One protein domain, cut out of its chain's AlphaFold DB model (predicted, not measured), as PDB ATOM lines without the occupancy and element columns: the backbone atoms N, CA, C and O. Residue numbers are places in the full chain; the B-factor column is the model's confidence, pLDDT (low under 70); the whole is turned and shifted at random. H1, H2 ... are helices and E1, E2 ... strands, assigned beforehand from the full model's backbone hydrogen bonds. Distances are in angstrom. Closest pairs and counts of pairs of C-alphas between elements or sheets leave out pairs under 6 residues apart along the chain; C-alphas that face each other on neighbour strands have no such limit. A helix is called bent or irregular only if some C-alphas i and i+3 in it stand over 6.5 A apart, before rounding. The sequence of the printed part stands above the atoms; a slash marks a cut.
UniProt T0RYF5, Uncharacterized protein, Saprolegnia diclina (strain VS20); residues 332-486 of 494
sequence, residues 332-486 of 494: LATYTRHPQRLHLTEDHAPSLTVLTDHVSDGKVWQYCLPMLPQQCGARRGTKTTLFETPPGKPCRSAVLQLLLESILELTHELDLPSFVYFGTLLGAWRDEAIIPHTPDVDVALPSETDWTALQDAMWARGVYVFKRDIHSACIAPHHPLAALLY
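Overview. This is residues 332 to 486 of the 494 residues of an uncharacterized protein of Saprolegnia diclina (strain VS20) (UniProt T0RYF5). The long helix H4 and the hairpin of strands E1 and E2 make the core, with H6 packed on E1 and crossing H4. H3 packs on residues 398 to 402 of H4, while H1, H2 and H5 lie farther out, with long loops between the parts. The printed part has 155 residues, with named elements in the order H1 to H6, E1, E2, H7; these hold 67 residues, under half, and are mostly helix. The sheet E1 - E2 is antiparallel. The whole is compact, with a radius of gyration of the C-alphas of 15.4 A and spans of 40 by 37 by 28 A.

Arrangement. H1, residues 332 to 335, is near H3, residues 383 to 387, with 5 pairs of C-alphas within 10 A. H2, residues 346 to 351, touches no helix. H3 touches H4, residues 396 to 413, closest at the C-alphas of Lys 383 and Ala 398, 4.7 A. H5, residues 422 to 431, touches no helix. H6, residues 451 to 460, touches residues 406 to 410 of H4, closest at the C-alphas of Ile 407 and Met 458, 7.4 A, at a steep tilt of 61 degrees, opposite ways. E1, residues 463 to 467, and E2, residues 471 to 475, form a hairpin, with N 464 and O 474 2.8 A apart, within hydrogen-bond range. The closest C-alphas of H6 and E1 are those of Gln 455 and Val 465, 5.6 A apart; those of H4 and E2 are Leu 403 and Cys 474, 7.2 A. H7, residues 482 to 485, only just touches H3, with 3 pairs of C-alphas within 8 A, the closest Leu 386 and Leu 484, 6.8 A. Every O i to N i+4 pair is within hydrogen-bond range in H4, H5 and H6, but 0 of 2 in H2 and 0 of 1 in H3, where 2 of 3 and 2 of 2 O i to N i+3 pairs are; H1 and H7 are too short for O i to N i+4 pairs.

Along the chain. H1 begins at C-alpha 332, (12.005, 39.291, -14.483). H2 is irregular, with C-alphas 347 and 350 7.4 A apart. H4 measures 26.2 A, H5 and H6 14.1 A each, E1 13.6 A and E2 13.9 A. H7 ends at C-alpha 485, (15.666, 28.905, -6.576).

Size, cuts and confidence. The C-alphas farthest apart, those of Glu 346 and Trp 429, are 43.0 A apart. The printed part has no cut. The links H2 to H3 and H5 to H6 are long; residues 443 to 444 of the latter pair antiparallel with residues 419 to 420. Mean pLDDT of the printed part is 86.0, and residues 349 to 363 are under 70.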
ATOM      1  N   LEU A 332      13.088  40.272 -14.375       94.06
ATOM      2  CA  LEU A 332      12.005  39.291 -14.483       94.06
ATOM      3  C   LEU A 332      11.434  39.243 -15.908       94.06
ATOM      4  O   LEU A 332      11.400  38.176 -16.508       94.06
ATOM      5  N   ALA A 333      11.087  40.387 -16.506       93.44
ATOM      6  CA  ALA A 333      10.604  40.453 -17.891       93.44
ATOM      7  C   ALA A 333      11.638  39.960 -18.927       93.44
ATOM      8  O   ALA A 333      11.289  39.521 -20.025       93.44
ATOM      9  N   THR A 334      12.931  40.015 -18.603       94.69
ATOM     10  CA  THR A 334      13.991  39.445 -19.446       94.69
ATOM     11  C   THR A 334      14.118  37.938 -19.259       94.69
ATOM     12  O   THR A 334      14.199  37.219 -20.254       94.69
ATOM     13  N   TYR A 335      14.048  37.460 -18.020       93.50
ATOM     14  CA  TYR A 335      14.055  36.040 -17.685       93.50
ATOM     15  C   TYR A 335      12.832  35.300 -18.257       93.50
ATOM     16  O   TYR A 335      12.991  34.290 -18.933       93.50
ATOM     17  N   THR A 336      11.618  35.835 -18.092       90.81
ATOM     18  CA  THR A 336      10.365  35.201 -18.551       90.81
ATOM     19  C   THR A 336      10.264  35.074 -20.079       90.81
ATOM     20  O   THR A 336       9.492  34.259 -20.573       90.81
ATOM     21  N   ARG A 337      11.078  35.810 -20.854       92.81
ATOM     22  CA  ARG A 337      11.207  35.595 -22.311       92.81
ATOM     23  C   ARG A 337      11.966  34.310 -22.666       92.81
ATOM     24  O   ARG A 337      11.737  33.760 -23.738       92.81
ATOM     25  N   HIS A 338      12.854  33.842 -21.789       90.50
ATOM     26  CA  HIS A 338      13.674  32.641 -21.974       90.50
ATOM     27  C   HIS A 338      13.817  31.891 -20.634       90.50
ATOM     28  O   HIS A 338      14.920  31.823 -20.082       90.50
ATOM     29  N   PRO A 339      12.712  31.373 -20.064       86.44
ATOM     30  CA  PRO A 339      12.725  30.793 -18.728       86.44
ATOM     31  C   PRO A 339      13.594  29.534 -18.699       86.44
ATOM     32  O   PRO A 339      13.520  28.684 -19.593       86.44
ATOM     33  N   GLN A 340      14.405  29.391 -17.652       86.44
ATOM     34  CA  GLN A 340      15.134  28.148 -17.418       86.44
ATOM     35  C   GLN A 340      14.138  27.056 -17.020       86.44
ATOM     36  O   GLN A 340      13.191  27.304 -16.271       86.44
ATOM     37  N   ARG A 341      14.341  25.831 -17.517       83.94
ATOM     38  CA  ARG A 341      13.547  24.685 -17.064       83.94
ATOM     39  C   ARG A 341      13.969  24.317 -15.648       83.94
ATOM     40  O   ARG A 341      15.158  24.213 -15.361       83.94
ATOM     41  N   LEU A 342      12.986  24.083 -14.785       83.94
ATOM     42  CA  LEU A 342      13.216  23.495 -13.474       83.94
ATOM     43  C   LEU A 342      13.669  22.042 -13.674       83.94
ATOM     44  O   LEU A 342      12.894  21.195 -14.113       83.94
ATOM     45  N   HIS A 343      14.945  21.777 -13.401       79.00
ATOM     46  CA  HIS A 343      15.518  20.435 -13.404       79.00
ATOM     47  C   HIS A 343      15.509  19.887 -11.977       79.00
ATOM     48  O   HIS A 343      15.942  20.571 -11.053       79.00
ATOM     49  N   LEU A 344      15.023  18.659 -11.805       74.31
ATOM     50  CA  LEU A 344      14.904  17.968 -10.522       74.31
ATOM     51  C   LEU A 344      15.201  16.474 -10.726       74.31
ATOM     52  O   LEU A 344      14.982  15.956 -11.823       74.31
ATOM     53  N   THR A 345      15.710  15.790  -9.698       76.31
ATOM     54  CA  THR A 345      15.891  14.324  -9.720       76.31
ATOM     55  C   THR A 345      14.556  13.583  -9.635       76.31
ATOM     56  O   THR A 345      13.539  14.156  -9.240       76.31
ATOM     57  N   GLU A 346      14.562  12.287  -9.962       73.19
ATOM     58  CA  GLU A 346      13.383  11.412  -9.854       73.19
ATOM     59  C   GLU A 346      12.782  11.394  -8.436       73.19
ATOM     60  O   GLU A 346      11.564  11.306  -8.298       73.19
ATOM     61  N   ASP A 347      13.600  11.602  -7.396       71.50
ATOM     62  CA  ASP A 347      13.166  11.717  -5.991       71.50
ATOM     63  C   ASP A 347      12.115  12.822  -5.764       71.50
ATOM     64  O   ASP A 347      11.315  12.749  -4.833       71.50
ATOM     65  N   HIS A 348      12.102  13.843  -6.627       71.38
ATOM     66  CA  HIS A 348      11.187  14.983  -6.563       71.38
ATOM     67  C   HIS A 348       9.944  14.819  -7.450       71.38
ATOM     68  O   HIS A 348       9.039  15.655  -7.388       71.38
ATOM     69  N   ALA A 349       9.865  13.765  -8.271       66.19
ATOM     70  CA  ALA A 349       8.737  13.540  -9.175       66.19
ATOM     71  C   ALA A 349       7.357  13.541  -8.472       66.19
ATOM     72  O   ALA A 349       6.436  14.148  -9.027       66.19
ATOM     73  N   PRO A 350       7.184  12.984  -7.249       65.12
ATOM     74  CA  PRO A 350       5.903  13.036  -6.533       65.12
ATOM     75  C   PRO A 350       5.417  14.453  -6.183       65.12
ATOM     76  O   PRO A 350       4.214  14.666  -6.070       65.12
ATOM     77  N   SER A 351       6.320  15.431  -6.034       62.56
ATOM     78  CA  SER A 351       5.962  16.837  -5.774       62.56
ATOM     79  C   SER A 351       5.583  17.611  -7.044       62.56
ATOM     80  O   SER A 351       5.113  18.743  -6.948       62.56
ATOM     81  N   LEU A 352       5.781  17.024  -8.231       63.44
ATOM     82  CA  LEU A 352       5.472  17.635  -9.531       63.44
ATOM     83  C   LEU A 352       4.192  17.080 -10.165       63.44
ATOM     84  O   LEU A 352       3.545  17.771 -10.947       63.44
ATOM     85  N   THR A 353       3.817  15.839  -9.851       56.25
ATOM     86  CA  THR A 353       2.666  15.158 -10.466       56.25
ATOM     87  C   THR A 353       1.305  15.568  -9.902       56.25
ATOM     88  O   THR A 353       0.292  15.198 -10.486       56.25
ATOM     89  N   VAL A 354       1.259  16.333  -8.803       56.56
ATOM     90  CA  VAL A 354       0.014  16.726  -8.098       56.56
ATOM     91  C   VAL A 354      -0.290  18.231  -8.256       56.56
ATOM     92  O   VAL A 354      -0.968  18.836  -7.438       56.56
ATOM     93  N   LEU A 355       0.213  18.868  -9.320       62.59
ATOM     94  CA  LEU A 355       0.009  20.302  -9.596       62.59
ATOM     95  C   LEU A 355      -1.399  20.663 -10.134       62.59
ATOM     96  O   LEU A 355      -1.601  21.804 -10.548       62.59
ATOM     97  N   THR A 356      -2.348  19.721 -10.195       54.38
ATOM     98  CA  THR A 356      -3.600  19.875 -10.969       54.38
ATOM     99  C   THR A 356      -4.882  20.093 -10.171       54.38
ATOM    100  O   THR A 356      -5.848  20.543 -10.776       54.38
ATOM    101  N   ASP A 357      -4.918  19.821  -8.862       53.28
ATOM    102  CA  ASP A 357      -6.154  19.880  -8.065       53.28
ATOM    103  C   ASP A 357      -5.958  20.581  -6.709       53.28
ATOM    104  O   ASP A 357      -4.839  20.703  -6.210       53.28
ATOM    105  N   HIS A 358      -7.070  21.077  -6.151       53.53
ATOM    106  CA  HIS A 358      -7.146  22.011  -5.019       53.53
ATOM    107  C   HIS A 358      -6.187  21.715  -3.852       53.53
ATOM    108  O   HIS A 358      -6.103  20.606  -3.326       53.53
ATOM    109  N   VAL A 359      -5.489  22.765  -3.415       59.59
ATOM    110  CA  VAL A 359      -4.321  22.686  -2.521       59.59
ATOM    111  C   VAL A 359      -4.686  22.812  -1.031       59.59
ATOM    112  O   VAL A 359      -3.833  22.611  -0.165       59.59
ATOM    113  N   SER A 360      -5.964  23.061  -0.733       54.75
ATOM    114  CA  SER A 360      -6.532  23.310   0.601       54.75
ATOM    115  C   SER A 360      -6.241  22.205   1.635       54.75
ATOM    116  O   SER A 360      -6.105  22.496   2.821       54.75
ATOM    117  N   ASP A 361      -6.076  20.956   1.181       56.50
ATOM    118  CA  ASP A 361      -5.780  19.770   2.009       56.50
ATOM    119  C   ASP A 361      -4.296  19.320   1.947       56.50
ATOM    120  O   ASP A 361      -3.941  18.211   2.363       56.50
ATOM    121  N   GLY A 362      -3.404  20.143   1.385       59.06
ATOM    122  CA  GLY A 362      -2.008  19.770   1.135       59.06
ATOM    123  C   GLY A 362      -1.199  19.466   2.407       59.06
ATOM    124  O   GLY A 362      -1.305  20.158   3.422       59.06
ATOM    125  N   LYS A 363      -0.327  18.448   2.348       68.62
ATOM    126  CA  LYS A 363       0.529  18.061   3.483       68.62
ATOM    127  C   LYS A 363       1.668  19.060   3.702       68.62
ATOM    128  O   LYS A 363       2.226  19.612   2.759       68.62
ATOM    129  N   VAL A 364       2.093  19.195   4.960       78.44
ATOM    130  CA  VAL A 364       3.240  20.022   5.376       78.44
ATOM    131  C   VAL A 364       4.448  19.797   4.445       78.44
ATOM    132  O   VAL A 364       4.871  18.660   4.249       78.44
ATOM    133  N   TRP A 365       4.982  20.881   3.871       78.94
ATOM    134  CA  TRP A 365       6.103  20.906   2.911       78.94
ATOM    135  C   TRP A 365       5.915  20.178   1.558       78.94
ATOM    136  O   TRP A 365       6.847  20.180   0.760       78.94
ATOM    137  N   GLN A 366       4.743  19.616   1.230       78.88
ATOM    138  CA  GLN A 366       4.538  18.760   0.040       78.88
ATOM    139  C   GLN A 366       4.993  19.375  -1.299       78.88
ATOM    140  O   GLN A 366       5.573  18.674  -2.135       78.88
ATOM    141  N   TYR A 367       4.754  20.676  -1.496       81.75
ATOM    142  CA  TYR A 367       5.145  21.420  -2.703       81.75
ATOM    143  C   TYR A 367       6.373  22.322  -2.493       81.75
ATOM    144  O   TYR A 367       6.714  23.124  -3.357       81.75
ATOM    145  N   CYS A 368       7.067  22.186  -1.363       84.81
ATOM    146  CA  CYS A 368       8.271  22.947  -1.057       84.81
ATOM    147  C   CYS A 368       9.512  22.132  -1.432       84.81
ATOM    148  O   CYS A 368       9.956  21.265  -0.683       84.81
ATOM    149  N   LEU A 369      10.086  22.410  -2.599       84.50
ATOM    150  CA  LEU A 369      11.306  21.738  -3.050       84.50
ATOM    151  C   LEU A 369      12.549  22.242  -2.277       84.50
ATOM    152  O   LEU A 369      12.544  23.359  -1.748       84.50
ATOM    153  N   PRO A 370      13.637  21.459  -2.192       81.94
ATOM    154  CA  PRO A 370      14.828  21.864  -1.454       81.94
ATOM    155  C   PRO A 370      15.654  22.928  -2.201       81.94
ATOM    156  O   PRO A 370      15.937  22.842  -3.400       81.94
ATOM    157  N   MET A 371      16.090  23.943  -1.456       86.06
ATOM    158  CA  MET A 371      17.000  25.000  -1.914       86.06
ATOM    159  C   MET A 371      18.352  24.866  -1.198       86.06
ATOM    160  O   MET A 371      18.398  24.417  -0.053       86.06
ATOM    161  N   LEU A 372      19.445  25.345  -1.804       89.00
ATOM    162  CA  LEU A 372      20.742  25.507  -1.120       89.00
ATOM    163  C   LEU A 372      21.093  26.998  -0.962       89.00
ATOM    164  O   LEU A 372      22.052  27.477  -1.574       89.00
ATOM    165  N   PRO A 373      20.313  27.773  -0.179       89.38
ATOM    166  CA  PRO A 373      20.434  29.221  -0.154       89.38
ATOM    167  C   PRO A 373      21.726  29.665   0.539       89.38
ATOM    168  O   PRO A 373      22.023  29.267   1.670       89.38
ATOM    169  N   GLN A 374      22.470  30.550  -0.119       91.94
ATOM    170  CA  GLN A 374      23.679  31.156   0.437       91.94
ATOM    171  C   GLN A 374      23.349  32.386   1.293       91.94
ATOM    172  O   GLN A 374      22.354  33.083   1.067       91.94
ATOM    173  N   GLN A 375      24.194  32.671   2.286       90.06
ATOM    174  CA  GLN A 375      24.091  33.906   3.060       90.06
ATOM    175  C   GLN A 375      24.629  35.078   2.238       90.06
ATOM    176  O   GLN A 375      25.805  35.112   1.880       90.06
ATOM    177  N   CYS A 376      23.776  36.068   1.997       86.75
ATOM    178  CA  CYS A 376      24.160  37.344   1.408       86.75
ATOM    179  C   CYS A 376      24.068  38.416   2.494       86.75
ATOM    180  O   CYS A 376      23.083  38.462   3.228       86.75
ATOM    181  N   GLY A 377      25.117  39.236   2.632       81.94
ATOM    182  CA  GLY A 377      25.248  40.207   3.728       81.94
ATOM    183  C   GLY A 377      24.079  41.196   3.835       81.94
ATOM    184  O   GLY A 377      23.263  41.313   2.921       81.94
ATOM    185  N   ALA A 378      23.999  41.925   4.952       80.62
ATOM    186  CA  ALA A 378      22.911  42.876   5.201       80.62
ATOM    187  C   ALA A 378      22.748  43.859   4.025       80.62
ATOM    188  O   ALA A 378      23.741  44.323   3.461       80.62
ATOM    189  N   ARG A 379      21.494  44.117   3.628       84.44
ATOM    190  CA  ARG A 379      21.097  44.888   2.428       84.44
ATOM    191  C   ARG A 379      21.575  44.337   1.067       84.44
ATOM    192  O   ARG A 379      21.269  44.950   0.051       84.44
ATOM    193  N   ARG A 380      22.290  43.201   1.001       85.62
ATOM    194  CA  ARG A 380      22.804  42.625  -0.265       85.62
ATOM    195  C   ARG A 380      21.923  41.539  -0.874       85.62
ATOM    196  O   ARG A 380      22.042  41.296  -2.060       85.62
ATOM    197  N   GLY A 381      21.071  40.871  -0.099       83.44
ATOM    198  CA  GLY A 381      20.126  39.880  -0.628       83.44
ATOM    199  C   GLY A 381      18.798  40.506  -1.047       83.44
ATOM    200  O   GLY A 381      17.778  40.216  -0.435       83.44
ATOM    201  N   THR A 382      18.807  41.387  -2.048       89.75
ATOM    202  CA  THR A 382      17.592  41.956  -2.666       89.75
ATOM    203  C   THR A 382      17.023  41.006  -3.723       89.75
ATOM    204  O   THR A 382      17.768  40.191  -4.271       89.75
ATOM    205  N   LYS A 383      15.733  41.126  -4.084       91.50
ATOM    206  CA  LYS A 383      15.099  40.268  -5.112       91.50
ATOM    207  C   LYS A 383      15.870  40.247  -6.442       91.50
ATOM    208  O   LYS A 383      15.932  39.213  -7.103       91.50
ATOM    209  N   THR A 384      16.505  41.358  -6.822       92.31
ATOM    210  CA  THR A 384      17.361  41.473  -8.019       92.31
ATOM    211  C   THR A 384      18.532  40.483  -8.045       92.31
ATOM    212  O   THR A 384      18.893  40.010  -9.127       92.31
ATOM    213  N   THR A 385      19.073  40.097  -6.883       92.81
ATOM    214  CA  THR A 385      20.194  39.142  -6.782       92.81
ATOM    215  C   THR A 385      19.825  37.705  -7.141       92.81
ATOM    216  O   THR A 385      20.717  36.927  -7.472       92.81
ATOM    217  N   LEU A 386      18.530  37.354  -7.186       94.38
ATOM    218  CA  LEU A 386      18.070  36.039  -7.661       94.38
ATOM    219  C   LEU A 386      18.519  35.745  -9.104       94.38
ATOM    220  O   LEU A 386      18.689  34.585  -9.466       94.38
ATOM    221  N   PHE A 387      18.749  36.790  -9.906       94.44
ATOM    222  CA  PHE A 387      19.247  36.695 -11.283       94.44
ATOM    223  C   PHE A 387      20.784  36.761 -11.395       94.44
ATOM    224  O   PHE A 387      21.318  36.676 -12.497       94.44
ATOM    225  N   GLU A 388      21.493  36.956 -10.279       92.12
ATOM    226  CA  GLU A 388      22.959  37.116 -10.215       92.12
ATOM    227  C   GLU A 388      23.637  35.912  -9.560       92.12
ATOM    228  O   GLU A 388      24.769  35.557  -9.890       92.12
ATOM    229  N   THR A 389      22.942  35.274  -8.620       91.25
ATOM    230  CA  THR A 389      23.395  34.044  -7.976       91.25
ATOM    231  C   THR A 389      23.272  32.832  -8.906       91.25
ATOM    232  O   THR A 389      22.330  32.771  -9.695       91.25
ATOM    233  N   PRO A 390      24.153  31.819  -8.786       90.00
ATOM    234  CA  PRO A 390      24.005  30.569  -9.526       90.00
ATOM    235  C   PRO A 390      22.647  29.891  -9.250       90.00
ATOM    236  O   PRO A 390      22.234  29.861  -8.086       90.00
ATOM    237  N   PRO A 391      21.987  29.297 -10.266       88.25
ATOM    238  CA  PRO A 391      20.743  28.551 -10.081       88.25
ATOM    239  C   PRO A 391      20.845  27.492  -8.976       88.25
ATOM    240  O   PRO A 391      21.862  26.802  -8.845       88.25
ATOM    241  N   GLY A 392      19.810  27.405  -8.142       87.62
ATOM    242  CA  GLY A 392      19.750  26.523  -6.974       87.62
ATOM    243  C   GLY A 392      20.556  26.989  -5.757       87.62
ATOM    244  O   GLY A 392      20.482  26.355  -4.702       87.62
ATOM    245  N   LYS A 393      21.298  28.104  -5.870       91.69
ATOM    246  CA  LYS A 393      22.042  28.744  -4.770       91.69
ATOM    247  C   LYS A 393      21.653  30.221  -4.578       91.69
ATOM    248  O   LYS A 393      22.540  31.082  -4.565       91.69
ATOM    249  N   PRO A 394      20.356  30.551  -4.424       93.62
ATOM    250  CA  PRO A 394      19.908  31.933  -4.274       93.62
ATOM    251  C   PRO A 394      20.418  32.577  -2.978       93.62
ATOM    252  O   PRO A 394      20.703  31.894  -1.991       93.62
ATOM    253  N   CYS A 395      20.480  33.909  -2.942       94.56
ATOM    254  CA  CYS A 395      20.618  34.648  -1.687       94.56
ATOM    255  C   CYS A 395      19.410  34.364  -0.786       94.56
ATOM    256  O   CYS A 395      18.282  34.668  -1.177       94.56
ATOM    257  N   ARG A 396      19.617  33.846   0.433       93.88
ATOM    258  CA  ARG A 396      18.507  33.487   1.338       93.88
ATOM    259  C   ARG A 396      17.538  34.648   1.574       93.88
ATOM    260  O   ARG A 396      16.335  34.498   1.392       93.88
ATOM    261  N   SER A 397      18.074  35.816   1.919       94.00
ATOM    262  CA  SER A 397      17.300  37.040   2.142       94.00
ATOM    263  C   SER A 397      16.529  37.496   0.899       94.00
ATOM    264  O   SER A 397      15.455  38.057   1.055       94.00
ATOM    265  N   ALA A 398      16.986  37.180  -0.317       94.62
ATOM    266  CA  ALA A 398      16.262  37.515  -1.544       94.62
ATOM    267  C   ALA A 398      15.035  36.613  -1.768       94.62
ATOM    268  O   ALA A 398      14.004  37.092  -2.239       94.62
ATOM    269  N   VAL A 399      15.118  35.329  -1.390       95.25
ATOM    270  CA  VAL A 399      13.963  34.406  -1.402       95.25
ATOM    271  C   VAL A 399      12.939  34.812  -0.344       95.25
ATOM    272  O   VAL A 399      11.743  34.859  -0.618       95.25
ATOM    273  N   LEU A 400      13.412  35.153   0.856       95.56
ATOM    274  CA  LEU A 400      12.551  35.616   1.941       95.56
ATOM    275  C   LEU A 400      11.890  36.967   1.614       95.56
ATOM    276  O   LEU A 400      10.719  37.148   1.922       95.56
ATOM    277  N   GLN A 401      12.589  37.876   0.924       93.38
ATOM    278  CA  GLN A 401      12.021  39.143   0.446       93.38
ATOM    279  C   GLN A 401      10.923  38.905  -0.599       93.38
ATOM    280  O   GLN A 401       9.883  39.553  -0.554       93.38
ATOM    281  N   LEU A 402      11.133  37.952  -1.515       93.56
ATOM    282  CA  LEU A 402      10.130  37.552  -2.503       93.56
ATOM    283  C   LEU A 402       8.859  37.003  -1.828       93.56
ATOM    284  O   LEU A 402       7.760  37.414  -2.193       93.56
ATOM    285  N   LEU A 403       9.000  36.130  -0.822       95.06
ATOM    286  CA  LEU A 403       7.868  35.612  -0.039       95.06
ATOM    287  C   LEU A 403       7.149  36.719   0.743       95.06
ATOM    288  O   LEU A 403       5.922  36.791   0.703       95.06
ATOM    289  N   LEU A 404       7.912  37.586   1.414       93.62
ATOM    290  CA  LEU A 404       7.393  38.684   2.226       93.62
ATOM    291  C   LEU A 404       6.582  39.684   1.394       93.62
ATOM    292  O   LEU A 404       5.479  40.057   1.781       93.62
ATOM    293  N   GLU A 405       7.098  40.102   0.240       91.25
ATOM    294  CA  GLU A 405       6.359  41.000  -0.648       91.25
ATOM    295  C   GLU A 405       5.125  40.307  -1.246       91.25
ATOM    296  O   GLU A 405       4.057  40.909  -1.246       91.25
ATOM    297  N   SER A 406       5.217  39.023  -1.628       91.81
ATOM    298  CA  SER A 406       4.067  38.271  -2.167       91.81
ATOM    299  C   SER A 406       2.870  38.241  -1.212       91.81
ATOM    300  O   SER A 406       1.737  38.426  -1.662       91.81
ATOM    301  N   ILE A 407       3.112  38.013   0.090       92.19
ATOM    302  CA  ILE A 407       2.044  37.992   1.100       92.19
ATOM    303  C   ILE A 407       1.558  39.403   1.444       92.19
ATOM    304  O   ILE A 407       0.352  39.600   1.561       92.19
ATOM    305  N   LEU A 408       2.452  40.394   1.556       90.44
ATOM    306  CA  LEU A 408       2.055  41.769   1.881       90.44
ATOM    307  C   LEU A 408       1.200  42.392   0.766       90.44
ATOM    308  O   LEU A 408       0.148  42.957   1.063       90.44
ATOM    309  N   GLU A 409       1.594  42.224  -0.500       89.25
ATOM    310  CA  GLU A 409       0.807  42.645  -1.667       89.25
ATOM    311  C   GLU A 409      -0.584  41.999  -1.673       89.25
ATOM    312  O   GLU A 409      -1.582  42.701  -1.821       89.25
ATOM    313  N   LEU A 410      -0.673  40.684  -1.430       89.94
ATOM    314  CA  LEU A 410      -1.969  40.008  -1.369       89.94
ATOM    315  C   LEU A 410      -2.824  40.497  -0.190       89.94
ATOM    316  O   LEU A 410      -4.014  40.742  -0.361       89.94
ATOM    317  N   THR A 411      -2.247  40.678   1.002       88.69
ATOM    318  CA  THR A 411      -3.010  41.215   2.143       88.69
ATOM    319  C   THR A 411      -3.500  42.640   1.889       88.69
ATOM    320  O   THR A 411      -4.589  42.980   2.333       88.69
ATOM    321  N   HIS A 412      -2.761  43.443   1.117       84.75
ATOM    322  CA  HIS A 412      -3.204  44.768   0.686       84.75
ATOM    323  C   HIS A 412      -4.366  44.692  -0.320       84.75
ATOM    324  O   HIS A 412      -5.330  45.439  -0.192       84.75
ATOM    325  N   GLU A 413      -4.316  43.766  -1.284       85.44
ATOM    326  CA  GLU A 413      -5.409  43.525  -2.244       85.44
ATOM    327  C   GLU A 413      -6.693  42.996  -1.585       85.44
ATOM    328  O   GLU A 413      -7.788  43.284  -2.065       85.44
ATOM    329  N   LEU A 414      -6.565  42.249  -0.485       83.31
ATOM    330  CA  LEU A 414      -7.679  41.694   0.290       83.31
ATOM    331  C   LEU A 414      -8.144  42.599   1.457       83.31
ATOM    332  O   LEU A 414      -8.972  42.164   2.253       83.31
ATOM    333  N   ASP A 415      -7.600  43.817   1.589       79.06
ATOM    334  CA  ASP A 415      -7.816  44.759   2.714       79.06
ATOM    335  C   ASP A 415      -7.616  44.126   4.116       79.06
ATOM    336  O   ASP A 415      -8.231  44.504   5.116       79.06
ATOM    337  N   LEU A 416      -6.721  43.134   4.202       81.06
ATOM    338  CA  LEU A 416      -6.370  42.438   5.438       81.06
ATOM    339  C   LEU A 416      -5.300  43.231   6.209       81.06
ATOM    340  O   LEU A 416      -4.231  43.515   5.660       81.06
ATOM    341  N   PRO A 417      -5.506  43.543   7.503       81.94
ATOM    342  CA  PRO A 417      -4.520  44.248   8.308       81.94
ATOM    343  C   PRO A 417      -3.361  43.323   8.669       81.94
ATOM    344  O   PRO A 417      -3.420  42.556   9.631       81.94
ATOM    345  N   SER A 418      -2.291  43.415   7.890       87.06
ATOM    346  CA  SER A 418      -1.052  42.684   8.115       87.06
ATOM    347  C   SER A 418       0.071  43.596   8.603       87.06
ATOM    348  O   SER A 418       0.098  44.800   8.331       87.06
ATOM    349  N   PHE A 419       1.016  43.025   9.349       87.88
ATOM    350  CA  PHE A 419       2.262  43.702   9.709       87.88
ATOM    351  C   PHE A 419       3.395  42.700   9.927       87.88
ATOM    352  O   PHE A 419       3.179  41.570  10.364       87.88
ATOM    353  N   VAL A 420       4.626  43.117   9.628       91.38
ATOM    354  CA  VAL A 420       5.821  42.299   9.880       91.38
ATOM    355  C   VAL A 420       6.062  42.135  11.375       91.38
ATOM    356  O   VAL A 420       5.876  43.077  12.148       91.38
ATOM    357  N   TYR A 421       6.501  40.948  11.789       91.81
ATOM    358  CA  TYR A 421       6.630  40.599  13.202       91.81
ATOM    359  C   TYR A 421       8.023  40.050  13.551       91.81
ATOM    360  O   TYR A 421       8.906  39.973  12.693       91.81
ATOM    361  N   PHE A 422       8.245  39.772  14.840       92.12
ATOM    362  CA  PHE A 422       9.470  39.192  15.414       92.12
ATOM    363  C   PHE A 422      10.792  39.617  14.726       92.12
ATOM    364  O   PHE A 422      11.177  40.791  14.768       92.12
ATOM    365  N   GLY A 423      11.521  38.663  14.130       92.00
ATOM    366  CA  GLY A 423      12.840  38.881  13.532       92.00
ATOM    367  C   GLY A 423      12.790  39.716  12.252       92.00
ATOM    368  O   GLY A 423      13.728  40.465  11.972       92.00
ATOM    369  N   THR A 424      11.681  39.650  11.509       94.81
ATOM    370  CA  THR A 424      11.449  40.470  10.311       94.81
ATOM    371  C   THR A 424      11.331  41.946  10.672       94.81
ATOM    372  O   THR A 424      12.025  42.773  10.077       94.81
ATOM    373  N   LEU A 425      10.539  42.276  11.697       94.44
ATOM    374  CA  LEU A 425      10.409  43.646  12.202       94.44
ATOM    375  C   LEU A 425      11.745  44.182  12.738       94.44
ATOM    376  O   LEU A 425      12.119  45.316  12.438       94.44
ATOM    377  N   LEU A 426      12.502  43.360  13.474       91.44
ATOM    378  CA  LEU A 426      13.833  43.736  13.967       91.44
ATOM    379  C   LEU A 426      14.822  44.018  12.823       91.44
ATOM    380  O   LEU A 426      15.581  44.985  12.899       91.44
ATOM    381  N   GLY A 427      14.818  43.197  11.769       91.19
ATOM    382  CA  GLY A 427      15.644  43.408  10.577       91.19
ATOM    383  C   GLY A 427      15.274  44.690   9.830       91.19
ATOM    384  O   GLY A 427      16.148  45.508   9.536       91.19
ATOM    385  N   ALA A 428      13.977  44.907   9.603       90.06
ATOM    386  CA  ALA A 428      13.461  46.118   8.973       90.06
ATOM    387  C   ALA A 428      13.837  47.385   9.764       90.06
ATOM    388  O   ALA A 428      14.297  48.355   9.171       90.06
ATOM    389  N   TRP A 429      13.719  47.360  11.096       89.50
ATOM    390  CA  TRP A 429      14.069  48.497  11.954       89.50
ATOM    391  C   TRP A 429      15.581  48.759  12.042       89.50
ATOM    392  O   TRP A 429      16.011  49.909  11.984       89.50
ATOM    393  N   ARG A 430      16.400  47.711  12.206       88.50
ATOM    394  CA  ARG A 430      17.853  47.857  12.413       88.50
ATOM    395  C   ARG A 430      18.611  48.106  11.111       88.50
ATOM    396  O   ARG A 430      19.480  48.973  11.058       88.50
ATOM    397  N   ASP A 431      18.314  47.307  10.092       88.06
ATOM    398  CA  ASP A 431      19.120  47.200   8.878       88.06
ATOM    399  C   ASP A 431      18.354  47.609   7.614       88.06
ATOM    400  O   ASP A 431      18.952  47.549   6.543       88.06
ATOM    401  N   GLU A 432      17.078  48.014   7.696       89.62
ATOM    402  CA  GLU A 432      16.191  48.225   6.529       89.62
ATOM    403  C   GLU A 432      16.144  46.993   5.593       89.62
ATOM    404  O   GLU A 432      15.996  47.117   4.376       89.62
ATOM    405  N   ALA A 433      16.348  45.787   6.142       90.38
ATOM    406  CA  ALA A 433      16.523  44.556   5.372       90.38
ATOM    407  C   ALA A 433      16.251  43.290   6.202       90.38
ATOM    408  O   ALA A 433      16.327  43.293   7.429       90.38
ATOM    409  N   ILE A 434      16.025  42.167   5.520       93.38
ATOM    410  CA  ILE A 434      15.944  40.845   6.155       93.38
ATOM    411  C   ILE A 434      17.309  40.453   6.742       93.38
ATOM    412  O   ILE A 434      18.351  40.597   6.095       93.38
ATOM    413  N   ILE A 435      17.295  39.923   7.969       92.06
ATOM    414  CA  ILE A 435      18.497  39.511   8.703       92.06
ATOM    415  C   ILE A 435      19.192  38.355   7.947       92.06
ATOM    416  O   ILE A 435      18.602  37.284   7.818       92.06
ATOM    417  N   PRO A 436      20.459  38.495   7.496       86.50
ATOM    418  CA  PRO A 436      21.122  37.551   6.578       86.50
ATOM    419  C   PRO A 436      21.147  36.064   6.958       86.50
ATOM    420  O   PRO A 436      21.330  35.212   6.089       86.50
ATOM    421  N   HIS A 437      21.038  35.753   8.250       85.12
ATOM    422  CA  HIS A 437      21.143  34.399   8.795       85.12
ATOM    423  C   HIS A 437      19.809  33.816   9.286       85.12
ATOM    424  O   HIS A 437      19.789  32.639   9.651       85.12
ATOM    425  N   THR A 438      18.707  34.578   9.262       91.31
ATOM    426  CA  THR A 438      17.376  34.049   9.611       91.31
ATOM    427  C   THR A 438      16.930  33.009   8.567       91.31
ATOM    428  O   THR A 438      17.358  33.109   7.409       91.31
ATOM    429  N   PRO A 439      16.174  31.960   8.926       91.19
ATOM    430  CA  PRO A 439      15.634  30.993   7.966       91.19
ATOM    431  C   PRO A 439      14.279  31.404   7.355       91.19
ATOM    432  O   PRO A 439      13.863  30.793   6.376       91.19
ATOM    433  N   ASP A 440      13.619  32.416   7.915       93.44
ATOM    434  CA  ASP A 440      12.178  32.681   7.838       93.44
ATOM    435  C   ASP A 440      11.826  34.186   7.809       93.44
ATOM    436  O   ASP A 440      12.676  35.060   7.987       93.44
ATOM    437  N   VAL A 441      10.548  34.491   7.558       95.44
ATOM    438  CA  VAL A 441       9.950  35.822   7.747       95.44
ATOM    439  C   VAL A 441       8.570  35.688   8.384       95.44
ATOM    440  O   VAL A 441       7.763  34.870   7.946       95.44
ATOM    441  N   ASP A 442       8.301  36.515   9.391       95.75
ATOM    442  CA  ASP A 442       7.065  36.518  10.166       95.75
ATOM    443  C   ASP A 442       6.167  37.691   9.755       95.75
ATOM    444  O   ASP A 442       6.586  38.855   9.761       95.75
ATOM    445  N   VAL A 443       4.900  37.391   9.468       93.88
ATOM    446  CA  VAL A 443       3.839  38.378   9.232       93.88
ATOM    447  C   VAL A 443       2.641  38.007  10.101       93.88
ATOM    448  O   VAL A 443       2.197  36.860  10.095       93.88
ATOM    449  N   ALA A 444       2.125  38.970  10.859       92.31
ATOM    450  CA  ALA A 444       0.885  38.826  11.608       92.31
ATOM    451  C   ALA A 444      -0.318  39.133  10.701       92.31
ATOM    452  O   ALA A 444      -0.279  40.091   9.931       92.31
ATOM    453  N   LEU A 445      -1.370  38.320  10.810       89.88
ATOM    454  CA  LEU A 445      -2.672  38.477  10.152       89.88
ATOM    455  C   LEU A 445      -3.790  38.278  11.204       89.88
ATOM    456  O   LEU A 445      -3.517  37.691  12.257       89.88
ATOM    457  N   PRO A 446      -5.034  38.732  10.948       83.81
ATOM    458  CA  PRO A 446      -6.176  38.480  11.829       83.81
ATOM    459  C   PRO A 446      -6.434  36.999  12.128       83.81
ATOM    460  O   PRO A 446      -6.152  36.111  11.323       83.81
ATOM    461  N   SER A 447      -7.052  36.725  13.279       81.81
ATOM    462  CA  SER A 447      -7.484  35.366  13.642       81.81
ATOM    463  C   SER A 447      -8.584  34.820  12.722       81.81
ATOM    464  O   SER A 447      -8.699  33.614  12.525       81.81
ATOM    465  N   GLU A 448      -9.356  35.738  12.155       80.56
ATOM    466  CA  GLU A 448     -10.537  35.577  11.316       80.56
ATOM    467  C   GLU A 448     -10.229  35.631   9.808       80.56
ATOM    468  O   GLU A 448     -11.149  35.676   8.997       80.56
ATOM    469  N   THR A 449      -8.950  35.628   9.412       85.75
ATOM    470  CA  THR A 449      -8.552  35.543   7.997       85.75
ATOM    471  C   THR A 449      -9.160  34.309   7.328       85.75
ATOM    472  O   THR A 449      -8.997  33.190   7.819       85.75
ATOM    473  N   ASP A 450      -9.793  34.497   6.165       87.88
ATOM    474  CA  ASP A 450     -10.162  33.391   5.280       87.88
ATOM    475  C   ASP A 450      -8.892  32.790   4.663       87.88
ATOM    476  O   ASP A 450      -8.352  33.251   3.653       87.88
ATOM    477  N   TRP A 451      -8.385  31.754   5.327       88.12
ATOM    478  CA  TRP A 451      -7.185  31.044   4.905       88.12
ATOM    479  C   TRP A 451      -7.377  30.267   3.604       88.12
ATOM    480  O   TRP A 451      -6.379  30.034   2.929       88.12
ATOM    481  N   THR A 452      -8.607  29.913   3.218       86.94
ATOM    482  CA  THR A 452      -8.884  29.236   1.943       86.94
ATOM    483  C   THR A 452      -8.689  30.219   0.792       86.94
ATOM    484  O   THR A 452      -7.877  29.972  -0.101       86.94
ATOM    485  N   ALA A 453      -9.337  31.386   0.865       86.94
ATOM    486  CA  ALA A 453      -9.190  32.441  -0.138       86.94
ATOM    487  C   ALA A 453      -7.734  32.939  -0.246       86.94
ATOM    488  O   ALA A 453      -7.217  33.136  -1.349       86.94
ATOM    489  N   LEU A 454      -7.045  33.089   0.893       91.06
ATOM    490  CA  LEU A 454      -5.626  33.449   0.923       91.06
ATOM    491  C   LEU A 454      -4.741  32.359   0.285       91.06
ATOM    492  O   LEU A 454      -3.837  32.687  -0.483       91.06
ATOM    493  N   GLN A 455      -4.983  31.076   0.583       90.88
ATOM    494  CA  GLN A 455      -4.232  29.953   0.006       90.88
ATOM    495  C   GLN A 455      -4.387  29.890  -1.514       90.88
ATOM    496  O   GLN A 455      -3.373  29.809  -2.208       90.88
ATOM    497  N   ASP A 456      -5.611  29.987  -2.035       87.56
ATOM    498  CA  ASP A 456      -5.875  29.939  -3.479       87.56
ATOM    499  C   ASP A 456      -5.208  31.113  -4.218       87.56
ATOM    500  O   ASP A 456      -4.566  30.927  -5.259       87.56
ATOM    501  N   ALA A 457      -5.274  32.324  -3.655       91.81
ATOM    502  CA  ALA A 457      -4.644  33.503  -4.247       91.81
ATOM    503  C   ALA A 457      -3.102  33.472  -4.164       91.81
ATOM    504  O   ALA A 457      -2.425  33.873  -5.117       91.81
ATOM    505  N   MET A 458      -2.521  32.946  -3.079       93.25
ATOM    506  CA  MET A 458      -1.073  32.697  -2.991       93.25
ATOM    507  C   MET A 458      -0.630  31.595  -3.963       93.25
ATOM    508  O   MET A 458       0.403  31.734  -4.624       93.25
ATOM    509  N   TRP A 459      -1.433  30.541  -4.129       91.12
ATOM    510  CA  TRP A 459      -1.154  29.460  -5.074       91.12
ATOM    511  C   TRP A 459      -1.132  29.959  -6.521       91.12
ATOM    512  O   TRP A 459      -0.210  29.623  -7.269       91.12
ATOM    513  N   ALA A 460      -2.071  30.831  -6.900       90.75
ATOM    514  CA  ALA A 460      -2.083  31.493  -8.208       90.75
ATOM    515  C   ALA A 460      -0.818  32.341  -8.468       90.75
ATOM    516  O   ALA A 460      -0.388  32.473  -9.615       90.75
ATOM    517  N   ARG A 461      -0.179  32.862  -7.410       92.00
ATOM    518  CA  ARG A 461       1.109  33.582  -7.458       92.00
ATOM    519  C   ARG A 461       2.335  32.656  -7.460       92.00
ATOM    520  O   ARG A 461       3.459  33.141  -7.563       92.00
ATOM    521  N   GLY A 462       2.158  31.337  -7.362       91.75
ATOM    522  CA  GLY A 462       3.262  30.379  -7.251       91.75
ATOM    523  C   GLY A 462       3.834  30.253  -5.836       91.75
ATOM    524  O   GLY A 462       5.012  29.936  -5.680       91.75
ATOM    525  N   VAL A 463       3.036  30.505  -4.799       93.75
ATOM    526  CA  VAL A 463       3.436  30.332  -3.395       93.75
ATOM    527  C   VAL A 463       2.515  29.308  -2.737       93.75
ATOM    528  O   VAL A 463       1.297  29.452  -2.750       93.75
ATOM    529  N   TYR A 464       3.090  28.256  -2.160       91.94
ATOM    530  CA  TYR A 464       2.342  27.247  -1.419       91.94
ATOM    531  C   TYR A 464       2.241  27.653   0.051       91.94
ATOM    532  O   TYR A 464       3.259  27.863   0.712       91.94
ATOM    533  N   VAL A 465       1.011  27.748   0.557       91.69
ATOM    534  CA  VAL A 465       0.700  28.037   1.962       91.69
ATOM    535  C   VAL A 465       0.077  26.796   2.597       91.69
ATOM    536  O   VAL A 465      -0.823  26.191   2.025       91.69
ATOM    537  N   PHE A 466       0.557  26.415   3.779       89.75
ATOM    538  CA  PHE A 466       0.119  25.223   4.509       89.75
ATOM    539  C   PHE A 466       0.106  25.473   6.019       89.75
ATOM    540  O   PHE A 466       0.717  26.419   6.514       89.75
ATOM    541  N   LYS A 467      -0.581  24.614   6.775       87.62
ATOM    542  CA  LYS A 467      -0.681  24.716   8.238       87.62
ATOM    543  C   LYS A 467       0.136  23.622   8.923       87.62
ATOM    544  O   LYS A 467       0.045  22.457   8.540       87.62
ATOM    545  N   ARG A 468       0.892  23.986   9.962       79.00
ATOM    546  CA  ARG A 468       1.480  23.027  10.918       79.00
ATOM    547  C   ARG A 468       1.016  23.359  12.334       79.00
ATOM    548  O   ARG A 468       0.153  22.678  12.867       79.00
ATOM    549  N   ASP A 469       1.520  24.472  12.861       82.19
ATOM    550  CA  ASP A 469       1.114  25.072  14.142       82.19
ATOM    551  C   ASP A 469       0.610  26.500  13.881       82.19
ATOM    552  O   ASP A 469      -0.503  26.874  14.245       82.19
ATOM    553  N   ILE A 470       1.423  27.250  13.134       86.62
ATOM    554  CA  ILE A 470       1.064  28.462  12.398       86.62
ATOM    555  C   ILE A 470       0.878  28.126  10.910       86.62
ATOM    556  O   ILE A 470       1.209  27.019  10.463       86.62
ATOM    557  N   HIS A 471       0.351  29.080  10.143       91.50
ATOM    558  CA  HIS A 471       0.416  29.018   8.687       91.50
ATOM    559  C   HIS A 471       1.827  29.384   8.223       91.50
ATOM    560  O   HIS A 471       2.401  30.375   8.673       91.50
ATOM    561  N   SER A 472       2.366  28.567   7.329       92.44
ATOM    562  CA  SER A 472       3.708  28.679   6.769       92.44
ATOM    563  C   SER A 472       3.613  28.759   5.251       92.44
ATOM    564  O   SER A 472       2.697  28.191   4.655       92.44
ATOM    565  N   ALA A 473       4.569  29.439   4.622       93.25
ATOM    566  CA  ALA A 473       4.610  29.618   3.177       93.25
ATOM    567  C   ALA A 473       5.976  29.233   2.603       93.25
ATOM    568  O   ALA A 473       7.017  29.463   3.220       93.25
ATOM    569  N   CYS A 474       5.973  28.686   1.394       92.75
ATOM    570  CA  CYS A 474       7.168  28.445   0.597       92.75
ATOM    571  C   CYS A 474       6.872  28.760  -0.870       92.75
ATOM    572  O   CYS A 474       5.721  28.760  -1.301       92.75
ATOM    573  N   ILE A 475       7.910  29.007  -1.667       92.94
ATOM    574  CA  ILE A 475       7.739  29.067  -3.122       92.94
ATOM    575  C   ILE A 475       7.229  27.693  -3.603       92.94
ATOM    576  O   ILE A 475       7.549  26.674  -2.990       92.94
ATOM    577  N   ALA A 476       6.406  27.661  -4.649       90.50
ATOM    578  CA  ALA A 476       5.886  26.428  -5.238       90.50
ATOM    579  C   ALA A 476       6.637  26.059  -6.540       90.50
ATOM    580  O   ALA A 476       7.292  26.920  -7.142       90.50
ATOM    581  N   PRO A 477       6.549  24.808  -7.038       87.75
ATOM    582  CA  PRO A 477       7.319  24.357  -8.201       87.75
ATOM    583  C   PRO A 477       6.926  25.065  -9.504       87.75
ATOM    584  O   PRO A 477       7.748  25.187 -10.410       87.75
ATOM    585  N   HIS A 478       5.682  25.550  -9.596       87.88
ATOM    586  CA  HIS A 478       5.152  26.306 -10.736       87.88
ATOM    587  C   HIS A 478       5.440  27.814 -10.675       87.88
ATOM    588  O   HIS A 478       5.073  28.537 -11.600       87.88
ATOM    589  N   HIS A 479       6.110  28.307  -9.628       91.88
ATOM    590  CA  HIS A 479       6.519  29.709  -9.553       91.88
ATOM    591  C   HIS A 479       7.453  30.076 -10.725       91.88
ATOM    592  O   HIS A 479       8.402  29.331 -10.987       91.88
ATOM    593  N   PRO A 480       7.301  31.242 -11.386       91.56
ATOM    594  CA  PRO A 480       8.117  31.599 -12.554       91.56
ATOM    595  C   PRO A 480       9.634  31.527 -12.314       91.56
ATOM    596  O   PRO A 480      10.390  31.143 -13.202       91.56
ATOM    597  N   LEU A 481      10.089  31.854 -11.098       94.31
ATOM    598  CA  LEU A 481      11.507  31.810 -10.711       94.31
ATOM    599  C   LEU A 481      11.978  30.463 -10.127       94.31
ATOM    600  O   LEU A 481      13.135  30.374  -9.724       94.31
ATOM    601  N   ALA A 482      11.140  29.420 -10.066       91.81
ATOM    602  CA  ALA A 482      11.462  28.159  -9.385       91.81
ATOM    603  C   ALA A 482      12.806  27.538  -9.830       91.81
ATOM    604  O   ALA A 482      13.583  27.082  -8.992       91.81
ATOM    605  N   ALA A 483      13.135  27.604 -11.125       90.44
ATOM    606  CA  ALA A 483      14.397  27.094 -11.675       90.44
ATOM    607  C   ALA A 483      15.660  27.857 -11.217       90.44
ATOM    608  O   ALA A 483      16.748  27.288 -11.233       90.44
ATOM    609  N   LEU A 484      15.539  29.118 -10.780       92.88
ATOM    610  CA  LEU A 484      16.649  29.861 -10.161       92.88
ATOM    611  C   LEU A 484      16.826  29.496  -8.680       92.88
ATOM    612  O   LEU A 484      17.923  29.611  -8.136       92.88
ATOM    613  N   LEU A 485      15.743  29.074  -8.025       93.19
ATOM    614  CA  LEU A 485      15.666  28.905  -6.576       93.19
ATOM    615  C   LEU A 485      16.050  27.493  -6.121       93.19
ATOM    616  O   LEU A 485      16.790  27.344  -5.146       93.19
ATOM    617  N   TYR A 486      15.561  26.468  -6.821       89.69
ATOM    618  CA  TYR A 486      15.701  25.075  -6.399       89.69
ATOM    619  C   TYR A 486      16.979  24.410  -6.882       89.69
ATOM    620  O   TYR A 486      17.459  24.645  -7.990       89.69
TER     621      TYR A 486